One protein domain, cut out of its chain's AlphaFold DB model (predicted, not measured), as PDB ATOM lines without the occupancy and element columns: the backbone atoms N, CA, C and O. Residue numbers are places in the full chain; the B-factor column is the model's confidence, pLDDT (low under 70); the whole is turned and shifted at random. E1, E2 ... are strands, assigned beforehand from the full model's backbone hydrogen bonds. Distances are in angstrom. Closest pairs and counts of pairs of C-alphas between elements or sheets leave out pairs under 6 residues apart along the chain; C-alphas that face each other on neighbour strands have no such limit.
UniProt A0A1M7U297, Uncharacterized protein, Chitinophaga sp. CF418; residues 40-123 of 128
ATOM      1  N   LEU A  40      -7.612   2.886  32.318       89.19
ATOM      2  CA  LEU A  40      -9.054   3.124  32.338       89.19
ATOM      3  C   LEU A  40      -9.714   2.101  33.270       89.19
ATOM      4  O   LEU A  40      -9.758   0.910  32.964       89.19
ATOM      5  N   VAL A  41     -10.245   2.578  34.394       91.25
ATOM      6  CA  VAL A  41     -10.913   1.732  35.395       91.25
ATOM      7  C   VAL A  41     -12.414   1.606  35.154       91.25
ATOM      8  O   VAL A  41     -13.043   0.739  35.743       91.25
ATOM      9  N   GLY A  42     -12.981   2.439  34.277       93.31
ATOM     10  CA  GLY A  42     -14.370   2.343  33.836       93.31
ATOM     11  C   GLY A  42     -15.052   3.705  33.760       93.31
ATOM     12  O   GLY A  42     -14.405   4.723  33.497       93.31
ATOM     13  N   TYR A  43     -16.367   3.723  33.962       94.50
ATOM     14  CA  TYR A  43     -17.187   4.920  33.874       94.50
ATOM     15  C   TYR A  43     -18.293   4.993  34.936       94.50
ATOM     16  O   TYR A  43     -18.647   4.009  35.577       94.50
ATOM     17  N   GLN A  44     -18.853   6.185  35.120       95.38
ATOM     18  CA  GLN A  44     -20.105   6.411  35.842       95.38
ATOM     19  C   GLN A  44     -21.043   7.267  34.997       95.38
ATOM     20  O   GLN A  44     -20.592   8.103  34.211       95.38
ATOM     21  N   ILE A  45     -22.346   7.088  35.186       94.19
ATOM     22  CA  ILE A  45     -23.381   7.905  34.555       94.19
ATOM     23  C   ILE A  45     -24.144   8.669  35.644       94.19
ATOM     24  O   ILE A  45     -24.661   8.066  36.581       94.19
ATOM     25  N   ASP A  46     -24.238   9.996  35.512       89.12
ATOM     26  CA  ASP A  46     -25.096  10.837  36.361       89.12
ATOM     27  C   ASP A  46     -26.435  11.076  35.659       89.12
ATOM     28  O   ASP A  46     -26.591  11.982  34.828       89.12
ATOM     29  N   GLY A  47     -27.398  10.205  35.973       85.38
ATOM     30  CA  GLY A  47     -28.751  10.256  35.431       85.38
ATOM     31  C   GLY A  47     -28.762  10.216  33.902       85.38
ATOM     32  O   GLY A  47     -28.289   9.267  33.290       85.38
ATOM     33  N   THR A  48     -29.325  11.251  33.279       85.44
ATOM     34  CA  THR A  48     -29.418  11.380  31.813       85.44
ATOM     35  C   THR A  48     -28.520  12.483  31.252       85.44
ATOM     36  O   THR A  48     -28.671  12.857  30.090       85.44
ATOM     37  N   SER A  49     -27.632  13.058  32.069       93.00
ATOM     38  CA  SER A  49     -26.920  14.292  31.716       93.00
ATOM     39  C   SER A  49     -25.497  14.030  31.238       93.00
ATOM     40  O   SER A  49     -25.119  14.488  30.157       93.00
ATOM     41  N   TYR A  50     -24.712  13.282  32.018       96.81
ATOM     42  CA  TYR A  50     -23.271  13.164  31.801       96.81
ATOM     43  C   TYR A  50     -22.761  11.741  32.025       96.81
ATOM     44  O   TYR A  50     -23.226  11.039  32.924       96.81
ATOM     45  N   ALA A  51     -21.758  11.361  31.238       96.56
ATOM     46  CA  ALA A  51     -20.915  10.197  31.468       96.56
ATOM     47  C   ALA A  51     -19.508  10.647  31.888       96.56
ATOM     48  O   ALA A  51     -18.948  11.576  31.301       96.56
ATOM     49  N   TYR A  52     -18.940   9.967  32.882       97.06
ATOM     50  CA  TYR A  52     -17.605  10.211  33.430       97.06
ATOM     51  C   TYR A  52     -16.748   8.979  33.201       97.06
ATOM     52  O   TYR A  52     -17.048   7.933  33.757       97.06
ATOM     53  N   PHE A  53     -15.680   9.098  32.424       95.62
ATOM     54  CA  PHE A  53     -14.713   8.025  32.195       95.62
ATOM     55  C   PHE A  53     -13.492   8.277  33.065       95.62
ATOM     56  O   PHE A  53     -12.951   9.383  33.048       95.62
ATOM     57  N   ILE A  54     -13.084   7.277  33.840       94.94
ATOM     58  CA  ILE A  54     -12.144   7.446  34.947       94.94
ATOM     59  C   ILE A  54     -10.929   6.562  34.700       94.94
ATOM     60  O   ILE A  54     -11.066   5.352  34.523       94.94
ATOM     61  N   SER A  55      -9.743   7.164  34.744       94.06
ATOM     62  CA  SER A  55      -8.468   6.449  34.735       94.06
ATOM     63  C   SER A  55      -7.731   6.651  36.052       94.06
ATOM     64  O   SER A  55      -7.801   7.726  36.654       94.06
ATOM     65  N   ALA A  56      -7.010   5.627  36.497       93.44
ATOM     66  CA  ALA A  56      -6.248   5.654  37.740       93.44
ATOM     67  C   ALA A  56      -4.849   5.052  37.566       93.44
ATOM     68  O   ALA A  56      -4.597   4.267  36.652       93.44
ATOM     69  N   ASP A  57      -3.934   5.419  38.462       92.50
ATOM     70  CA  ASP A  57      -2.624   4.778  38.570       92.50
ATOM     71  C   ASP A  57      -2.734   3.514  39.429       92.50
ATOM     72  O   ASP A  57      -2.692   3.567  40.660       92.50
ATOM     73  N   LEU A  58      -2.883   2.370  38.762       89.25
ATOM     74  CA  LEU A  58      -2.986   1.063  39.411       89.25
ATOM     75  C   LEU A  58      -1.639   0.517  39.906       89.25
ATOM     76  O   LEU A  58      -1.617  -0.471  40.637       89.25
ATOM     77  N   SER A  59      -0.522   1.152  39.534       89.88
ATOM     78  CA  SER A  59       0.808   0.789  40.038       89.88
ATOM     79  C   SER A  59       1.087   1.373  41.426       89.88
ATOM     80  O   SER A  59       1.944   0.872  42.159       89.88
ATOM     81  N   ALA A  60       0.350   2.419  41.810       89.81
ATOM     82  CA  ALA A  60       0.428   3.024  43.129       89.81
ATOM     83  C   ALA A  60      -0.195   2.128  44.216       89.81
ATOM     84  O   ALA A  60      -0.937   1.184  43.955       89.81
ATOM     85  N   THR A  61       0.083   2.440  45.482       90.19
ATOM     86  CA  THR A  61      -0.560   1.753  46.609       90.19
ATOM     87  C   THR A  61      -2.009   2.215  46.757       90.19
ATOM     88  O   THR A  61      -2.272   3.415  46.762       90.19
ATOM     89  N   SER A  62      -2.939   1.269  46.920       91.62
ATOM     90  CA  SER A  62      -4.356   1.563  47.171       91.62
ATOM     91  C   SER A  62      -4.541   2.478  48.403       91.62
ATOM     92  O   SER A  62      -3.913   2.209  49.434       91.62
ATOM     93  N   PRO A  63      -5.411   3.512  48.354       95.12
ATOM     94  CA  PRO A  63      -6.290   3.886  47.238       95.12
ATOM     95  C   PRO A  63      -5.536   4.432  46.016       95.12
ATOM     96  O   PRO A  63      -4.737   5.358  46.130       95.12
ATOM     97  N   TYR A  64      -5.842   3.886  44.841       93.94
ATOM     98  CA  TYR A  64      -5.204   4.224  43.571       93.94
ATOM     99  C   TYR A  64      -5.627   5.632  43.133       93.94
ATOM    100  O   TYR A  64      -6.826   5.881  42.974       93.94
ATOM    101  N   PRO A  65      -4.705   6.587  42.955       95.69
ATOM    102  CA  PRO A  65      -5.069   7.956  42.622       95.69
ATOM    103  C   PRO A  65      -5.660   8.035  41.212       95.69
ATOM    104  O   PRO A  65      -5.148   7.420  40.276       95.69
ATOM    105  N   ILE A  66      -6.729   8.822  41.055       95.69
ATOM    106  CA  ILE A  66      -7.287   9.133  39.736       95.69
ATOM    107  C   ILE A  66      -6.283  10.014  38.993       95.69
ATOM    108  O   ILE A  66      -5.847  11.045  39.507       95.69
ATOM    109  N   THR A  67      -5.935   9.619  37.775       95.62
ATOM    110  CA  THR A  67      -4.977  10.327  36.917       95.62
ATOM    111  C   THR A  67      -5.652  11.091  35.791       95.62
ATOM    112  O   THR A  67      -5.061  12.032  35.267       95.62
ATOM    113  N   GLN A  68      -6.886  10.721  35.436       94.88
ATOM    114  CA  GLN A  68      -7.683  11.414  34.434       94.88
ATOM    115  C   GLN A  68      -9.177  11.178  34.660       94.88
ATOM    116  O   GLN A  68      -9.599  10.075  35.010       94.88
ATOM    117  N   ILE A  69      -9.981  12.212  34.396       95.88
ATOM    118  CA  ILE A  69     -11.421  12.079  34.171       95.88
ATOM    119  C   ILE A  69     -11.760  12.759  32.848       95.88
ATOM    120  O   ILE A  69     -11.388  13.913  32.640       95.88
ATOM    121  N   SER A  70     -12.482  12.054  31.982       95.94
ATOM    122  CA  SER A  70     -13.086  12.609  30.767       95.94
ATOM    123  C   SER A  70     -14.598  12.676  30.947       95.94
ATOM    124  O   SER A  70     -15.201  11.729  31.448       95.94
ATOM    125  N   VAL A  71     -15.216  13.787  30.546       97.25
ATOM    126  CA  VAL A  71     -16.661  14.009  30.704       97.25
ATOM    127  C   VAL A  71     -17.303  14.142  29.334       97.25
ATOM    128  O   VAL A  71     -16.807  14.888  28.496       97.25
ATOM    129  N   SER A  72     -18.415  13.446  29.111       96.38
ATOM    130  CA  SER A  72     -19.214  13.568  27.891       96.38
ATOM    131  C   SER A  72     -20.672  13.865  28.226       96.38
ATOM    132  O   SER A  72     -21.224  13.304  29.176       96.38
ATOM    133  N   ARG A  73     -21.305  14.750  27.455       95.06
ATOM    134  CA  ARG A  73     -22.744  14.994  27.547       95.06
ATOM    135  C   ARG A  73     -23.490  13.832  26.893       95.06
ATOM    136  O   ARG A  73     -23.288  13.537  25.721       95.06
ATOM    137  N   LEU A  74     -24.406  13.204  27.626       94.06
ATOM    138  CA  LEU A  74     -25.118  12.018  27.135       94.06
ATOM    139  C   LEU A  74     -26.062  12.307  25.965       94.06
ATOM    140  O   LEU A  74     -26.281  11.439  25.127       94.06
ATOM    141  N   SER A  75     -26.621  13.516  25.890       93.94
ATOM    142  CA  SER A  75     -27.617  13.854  24.868       93.94
ATOM    143  C   SER A  75     -27.053  13.914  23.447       93.94
ATOM    144  O   SER A  75     -27.797  13.692  22.495       93.94
ATOM    145  N   ASN A  76     -25.767  14.235  23.290       92.88
ATOM    146  CA  ASN A  76     -25.129  14.423  21.984       92.88
ATOM    147  C   ASN A  76     -23.716  13.815  21.877       92.88
ATOM    148  O   ASN A  76     -23.103  13.915  20.818       92.88
ATOM    149  N   GLY A  77     -23.191  13.206  22.945       91.25
ATOM    150  CA  GLY A  77     -21.849  12.620  22.993       91.25
ATOM    151  C   GLY A  77     -20.706  13.638  23.058       91.25
ATOM    152  O   GLY A  77     -19.539  13.253  22.992       91.25
ATOM    153  N   GLU A  78     -21.003  14.931  23.190       94.44
ATOM    154  CA  GLU A  78     -20.000  15.996  23.186       94.44
ATOM    155  C   GLU A  78     -19.039  15.855  24.371       94.44
ATOM    156  O   GLU A  78     -19.471  15.778  25.521       94.44
ATOM    157  N   SER A  79     -17.733  15.829  24.090       94.62
ATOM    158  CA  SER A  79     -16.699  15.833  25.126       94.62
ATOM    159  C   SER A  79     -16.581  17.228  25.733       94.62
ATOM    160  O   SER A  79     -16.365  18.207  25.017       94.62
ATOM    161  N   LEU A  80     -16.725  17.321  27.052       96.25
ATOM    162  CA  LEU A  80     -16.698  18.577  27.790       96.25
ATOM    163  C   LEU A  80     -15.297  18.844  28.333       96.25
ATOM    164  O   LEU A  80     -14.594  17.941  28.794       96.25
ATOM    165  N   GLN A  81     -14.894  20.114  28.317       95.81
ATOM    166  CA  GLN A  81     -13.585  20.514  28.819       95.81
ATOM    167  C   GLN A  81     -13.540  20.387  30.344       95.81
ATOM    168  O   GLN A  81     -14.192  21.142  31.067       95.81
ATOM    169  N   VAL A  82     -12.717  19.461  30.831       96.44
ATOM    170  CA  VAL A  82     -12.451  19.287  32.260       96.44
ATOM    171  C   VAL A  82     -11.452  20.344  32.724       96.44
ATOM    172  O   VAL A  82     -10.349  20.454  32.195       96.44
ATOM    173  N   ALA A  83     -11.860  21.135  33.711       95.62
ATOM    174  CA  ALA A  83     -11.054  22.185  34.326       95.62
ATOM    175  C   ALA A  83     -10.240  21.666  35.522       95.62
ATOM    176  O   ALA A  83      -9.195  22.223  35.849       95.62
ATOM    177  N   GLY A  84     -10.706  20.602  36.179       94.88
ATOM    178  CA  GLY A  84      -9.982  19.962  37.270       94.88
ATOM    179  C   GLY A  84     -10.703  18.731  37.798       94.88
ATOM    180  O   GLY A  84     -11.909  18.574  37.619       94.88
ATOM    181  N   PHE A  85      -9.958  17.857  38.463       97.62
ATOM    182  CA  PHE A  85     -10.514  16.714  39.173       97.62
ATOM    183  C   PHE A  85      -9.640  16.336  40.370       97.62
ATOM    184  O   PHE A  85      -8.486  16.752  40.482       97.62
ATOM    185  N   SER A  86     -10.205  15.545  41.274       96.69
ATOM    186  CA  SER A  86      -9.506  14.937  42.404       96.69
ATOM    187  C   SER A  86     -10.211  13.657  42.837       96.69
ATOM    188  O   SER A  86     -11.393  13.467  42.550       96.69
ATOM    189  N   GLY A  87      -9.492  12.800  43.554       96.69
ATOM    190  CA  GLY A  87     -10.031  11.575  44.126       96.69
ATOM    191  C   GLY A  87      -9.131  10.376  43.872       96.69
ATOM    192  O   GLY A  87      -8.068  10.470  43.255       96.69
ATOM    193  N   SER A  88      -9.579   9.236  44.367       96.69
ATOM    194  CA  SER A  88      -8.915   7.949  44.215       96.69
ATOM    195  C   SER A  88      -9.959   6.848  44.090       96.69
ATOM    196  O   SER A  88     -11.138   7.039  44.404       96.69
ATOM    197  N   VAL A  89      -9.522   5.690  43.622       95.19
ATOM    198  CA  VAL A  89     -10.332   4.486  43.495       95.19
ATOM    199  C   VAL A  89      -9.746   3.370  44.345       95.19
ATOM    200  O   VAL A  89      -8.566   3.362  44.689       95.19
ATOM    201  N   VAL A  90     -10.578   2.408  44.699       95.00
ATOM    202  CA  VAL A  90     -10.181   1.172  45.371       95.00
ATOM    203  C   VAL A  90     -10.694  -0.008  44.566       95.00
ATOM    204  O   VAL A  90     -11.710   0.104  43.876       95.00
ATOM    205  N   HIS A  91     -10.004  -1.143  44.671       91.06
ATOM    206  CA  HIS A  91     -10.566  -2.413  44.217       91.06
ATOM    207  C   HIS A  91     -11.868  -2.681  44.965       91.06
ATOM    208  O   HIS A  91     -11.936  -2.574  46.191       91.06
ATOM    209  N   ALA A  92     -12.894  -3.025  44.205       85.19
ATOM    210  CA  ALA A  92     -14.160  -3.521  44.696       85.19
ATOM    211  C   ALA A  92     -14.267  -5.028  44.404       85.19
ATOM    212  O   ALA A  92     -13.380  -5.639  43.807       85.19
ATOM    213  N   GLN A  93     -15.348  -5.660  44.862       79.19
ATOM    214  CA  GLN A  93     -15.584  -7.075  44.567       79.19
ATOM    215  C   GLN A  93     -15.730  -7.307  43.052       79.19
ATOM    216  O   GLN A  93     -16.096  -6.395  42.315       79.19
ATOM    217  N   PHE A  94     -15.481  -8.544  42.610       75.44
ATOM    218  CA  PHE A  94     -15.686  -8.984  41.223       75.44
ATOM    219  C   PHE A  94     -14.915  -8.161  40.179       75.44
ATOM    220  O   PHE A  94     -15.490  -7.768  39.174       75.44
ATOM    221  N   THR A  95     -13.630  -7.881  40.433       74.94
ATOM    222  CA  THR A  95     -12.720  -7.165  39.507       74.94
ATOM    223  C   THR A  95     -13.183  -5.760  39.104       74.94
ATOM    224  O   THR A  95     -12.724  -5.218  38.104       74.94
ATOM    225  N   HIS A  96     -14.095  -5.157  39.867       85.06
ATOM    226  CA  HIS A  96     -14.554  -3.790  39.637       85.06
ATOM    227  C   HIS A  96     -13.754  -2.792  40.477       85.06
ATOM    228  O   HIS A  96     -13.069  -3.155  41.436       85.06
ATOM    229  N   TYR A  97     -13.902  -1.509  40.159       92.38
ATOM    230  CA  TYR A  97     -13.381  -0.410  40.965       92.38
ATOM    231  C   TYR A  97     -14.524   0.386  41.598       92.38
ATOM    232  O   TYR A  97     -15.657   0.398  41.118       92.38
ATOM    233  N   SER A  98     -14.230   1.067  42.699       94.69
ATOM    234  CA  SER A  98     -15.140   2.014  43.342       94.69
ATOM    235  C   SER A  98     -14.386   3.281  43.701       94.69
ATOM    236  O   SER A  98     -13.210   3.230  44.057       94.69
ATOM    237  N   ILE A  99     -15.071   4.418  43.677       96.62
ATOM    238  CA  ILE A  99     -14.540   5.671  44.209       96.62
ATOM    239  C   ILE A  99     -14.277   5.512  45.710       96.62
ATOM    240  O   ILE A  99     -15.142   5.044  46.456       96.62
ATOM    241  N   SER A 100     -13.089   5.917  46.158       96.69
ATOM    242  CA  SER A 100     -12.725   5.966  47.572       96.69
ATOM    243  C   SER A 100     -13.270   7.247  48.199       96.69
ATOM    244  O   SER A 100     -12.754   8.342  47.973       96.69
ATOM    245  N   GLY A 101     -14.358   7.130  48.959       95.88
ATOM    246  CA  GLY A 101     -15.039   8.285  49.541       95.88
ATOM    247  C   GLY A 101     -15.742   9.127  48.474       95.88
ATOM    248  O   GLY A 101     -16.888   8.852  48.124       95.88
ATOM    249  N   THR A 102     -15.081  10.171  47.972       96.25
ATOM    250  CA  THR A 102     -15.645  11.089  46.971       96.25
ATOM    251  C   THR A 102     -14.567  11.573  46.010       96.25
ATOM    252  O   THR A 102     -13.523  12.063  46.436       96.25
ATOM    253  N   ALA A 103     -14.851  11.484  44.714       97.19
ATOM    254  CA  ALA A 103     -14.069  12.129  43.670       97.19
ATOM    255  C   ALA A 103     -14.810  13.382  43.201       97.19
ATOM    256  O   ALA A 103     -16.027  13.366  43.052       97.19
ATOM    257  N   THR A 104     -14.090  14.475  42.983       97.75
ATOM    258  CA  THR A 104     -14.677  15.723  42.477       97.75
ATOM    259  C   THR A 104     -14.204  15.937  41.055       97.75
ATOM    260  O   THR A 104     -13.012  15.809  40.790       97.75
ATOM    261  N   VAL A 105     -15.109  16.304  40.154       97.62
ATOM    262  CA  VAL A 105     -14.782  16.729  38.793       97.62
ATOM    263  C   VAL A 105     -15.441  18.066  38.499       97.62
ATOM    264  O   VAL A 105     -16.620  18.276  38.782       97.62
ATOM    265  N   THR A 106     -14.668  18.968  37.911       97.81
ATOM    266  CA  THR A 106     -15.100  20.294  37.497       97.81
ATOM    267  C   THR A 106     -14.866  20.438  36.003       97.81
ATOM    268  O   THR A 106     -13.760  20.209  35.519       97.81
ATOM    269  N   PHE A 107     -15.898  20.824  35.263       97.31
ATOM    270  CA  PHE A 107     -15.862  20.952  33.807       97.31
ATOM    271  C   PHE A 107     -16.716  22.131  33.340       97.31
ATOM    272  O   PHE A 107     -17.491  22.695  34.112       97.31
ATOM    273  N   VAL A 108     -16.541  22.535  32.085       96.75
ATOM    274  CA  VAL A 108     -17.306  23.625  31.472       96.75
ATOM    275  C   VAL A 108     -18.386  23.046  30.568       96.75
ATOM    276  O   VAL A 108     -18.098  22.242  29.686       96.75
ATOM    277  N   ASP A 109     -19.622  23.489  30.774       95.56
ATOM    278  CA  ASP A 109     -20.784  23.147  29.958       95.56
ATOM    279  C   ASP A 109     -21.495  24.439  29.525       95.56
ATOM    280  O   ASP A 109     -21.956  25.213  30.365       95.56
ATOM    281  N   ASN A 110     -21.537  24.713  28.215       93.88
ATOM    282  CA  ASN A 110     -22.144  25.920  27.630       93.88
ATOM    283  C   ASN A 110     -21.688  27.232  28.308       93.88
ATOM    284  O   ASN A 110     -22.490  28.122  28.590       93.88
ATOM    285  N   GLY A 111     -20.393  27.335  28.618       93.56
ATOM    286  CA  GLY A 111     -19.801  28.502  29.285       93.56
ATOM    287  C   GLY A 111     -20.028  28.568  30.800       93.56
ATOM    288  O   GLY A 111     -19.531  29.490  31.442       93.56
ATOM    289  N   THR A 112     -20.726  27.595  31.388       95.56
ATOM    290  CA  THR A 112     -20.943  27.498  32.835       95.56
ATOM    291  C   THR A 112     -20.011  26.459  33.442       95.56
ATOM    292  O   THR A 112     -19.880  25.350  32.928       95.56
ATOM    293  N   THR A 113     -19.372  26.790  34.561       96.69
ATOM    294  CA  THR A 113     -18.600  25.815  35.335       96.69
ATOM    295  C   THR A 113     -19.541  24.917  36.132       96.69
ATOM    296  O   THR A 113     -20.310  25.388  36.966       96.69
ATOM    297  N   VAL A 114     -19.445  23.612  35.901       96.88
ATOM    298  CA  VAL A 114     -20.194  22.570  36.602       96.88
ATOM    299  C   VAL A 114     -19.224  21.790  37.482       96.88
ATOM    300  O   VAL A 114     -18.129  21.444  37.050       96.88
ATOM    301  N   THR A 115     -19.608  21.519  38.729       97.38
ATOM    302  CA  THR A 115     -18.841  20.680  39.665       97.38
ATOM    303  C   THR A 115     -19.698  19.509  40.114       97.38
ATOM    304  O   THR A 115     -20.867  19.686  40.463       97.38
ATOM    305  N   LYS A 116     -19.124  18.308  40.080       97.38
ATOM    306  CA  LYS A 116     -19.812  17.054  40.377       97.38
ATOM    307  C   LYS A 116     -18.986  16.208  41.329       97.38
ATOM    308  O   LYS A 116     -17.782  16.051  41.144       97.38
ATOM    309  N   ASN A 117     -19.674  15.657  42.322       97.25
ATOM    310  CA  ASN A 117     -19.121  14.702  43.266       97.25
ATOM    311  C   ASN A 117     -19.552  13.302  42.834       97.25
ATOM    312  O   ASN A 117     -20.742  12.998  42.805       97.25
ATOM    313  N   LEU A 118     -18.574  12.476  42.492       96.75
ATOM    314  CA  LEU A 118     -18.727  11.087  42.091       96.75
ATOM    315  C   LEU A 118     -18.460  10.191  43.300       96.75
ATOM    316  O   LEU A 118     -17.541  10.446  44.084       96.75
ATOM    317  N   THR A 119     -19.269   9.148  43.467       96.69
ATOM    318  CA  THR A 119     -19.170   8.203  44.590       96.69
ATOM    319  C   THR A 119     -19.585   6.806  44.142       96.69
ATOM    320  O   THR A 119     -20.287   6.660  43.145       96.69
ATOM    321  N   GLY A 120     -19.182   5.777  44.886       94.12
ATOM    322  CA  GLY A 120     -19.636   4.406  44.650       94.12
ATOM    323  C   GLY A 120     -18.959   3.703  43.471       94.12
ATOM    324  O   GLY A 120     -17.844   4.050  43.077       94.12
ATOM    325  N   PHE A 121     -19.634   2.672  42.960       93.12
ATOM    326  CA  PHE A 121     -19.097   1.745  41.965       93.12
ATOM    327  C   PHE A 121     -18.841   2.403  40.616       93.12
ATOM    328  O   PHE A 121     -19.644   3.198  40.136       93.12
ATOM    329  N   ILE A 122     -17.735   2.020  39.997       93.25
ATOM    330  CA  ILE A 122     -17.400   2.368  38.624       93.25
ATOM    331  C   ILE A 122     -17.840   1.190  37.752       93.25
ATOM    332  O   ILE A 122     -17.502   0.040  38.033       93.25
ATOM    333  N   GLU A 123     -18.648   1.482  36.740       89.56
ATOM    334  CA  GLU A 123     -19.150   0.505  35.782       89.56
ATOM    335  C   GLU A 123     -18.137   0.260  34.662       89.56
ATOM    336  O   GLU A 123     -17.383   1.149  34.261       89.56
TER     337      GLU A 123
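What this domain is: This is residues 40 to 123 of the 128 residues of an uncharacterized protein of Chitinophaga sp. CF418 (UniProt A0A1M7U297). One strongly twisted sheet folds over on itself into an elongated, only partly closed barrel: E1, E2 and E3 form one wall, and E4, E7 and E8 form the other. The hairpin of E5 and E6 lies toward one end, where residues 97 to 98 of E6 pair antiparallel with residues 121 to 122. The printed part has 84 residues, with no named helix and eight named strands, E1 to E8 in chain order, in a branched sheet of antiparallel neighbours; the class is all strand. It is compact, with a radius of gyration of the C-alphas of 12.5 A, and spans 37 by 22 by 18 A.

Where its parts are: E3, residues 64 to 73, is the longest strand at 26.1 A. E2 is residues 50 to 56, 19.5 A, and E1 is residues 40 to 46, 18.2 A, beginning at C-alpha 40 (-9.054, 3.124, 32.338). E4 is residues 79 to 86, 18.7 A; E5 is residues 88 to 91; E6 is residues 97 to 99. E7, residues 103 to 109, is 18.8 A; E8, residues 112 to 118, is 19.0 A, ending at C-alpha 118 (-18.727, 11.087, 42.091).

How they stand to each other: E3 has E2 on one side, with N 53 and O 70 2.8 A apart, and E4 and E5 on the other, with N 80 and O 71 2.8 A apart and N 64 and O 89 2.8 A apart. E1 to E4 form a meander, each strand the antiparallel neighbour of the one before; N 44 of E1 is 2.9 A from O 52 of E2. E3 bends by 57 degrees at residue 67, and E4 by 73 degrees at residue 83. E4 pairs with E7, N 86 to O 104 at 2.9 A, and the hairpin of E7 and E8 has N 105 and O 116 2.9 A apart. In the E5 and E6 hairpin N 90 and O 98 are 2.8 A apart. E2 and E7 are apart.

The domain as a whole: The C-alphas farthest apart, those of Phe 94 and Gly 111, are 39.6 A apart. The printed part has no cut and no long link. Mean pLDDT of the printed part is 93.7, and no printed residue is under 70.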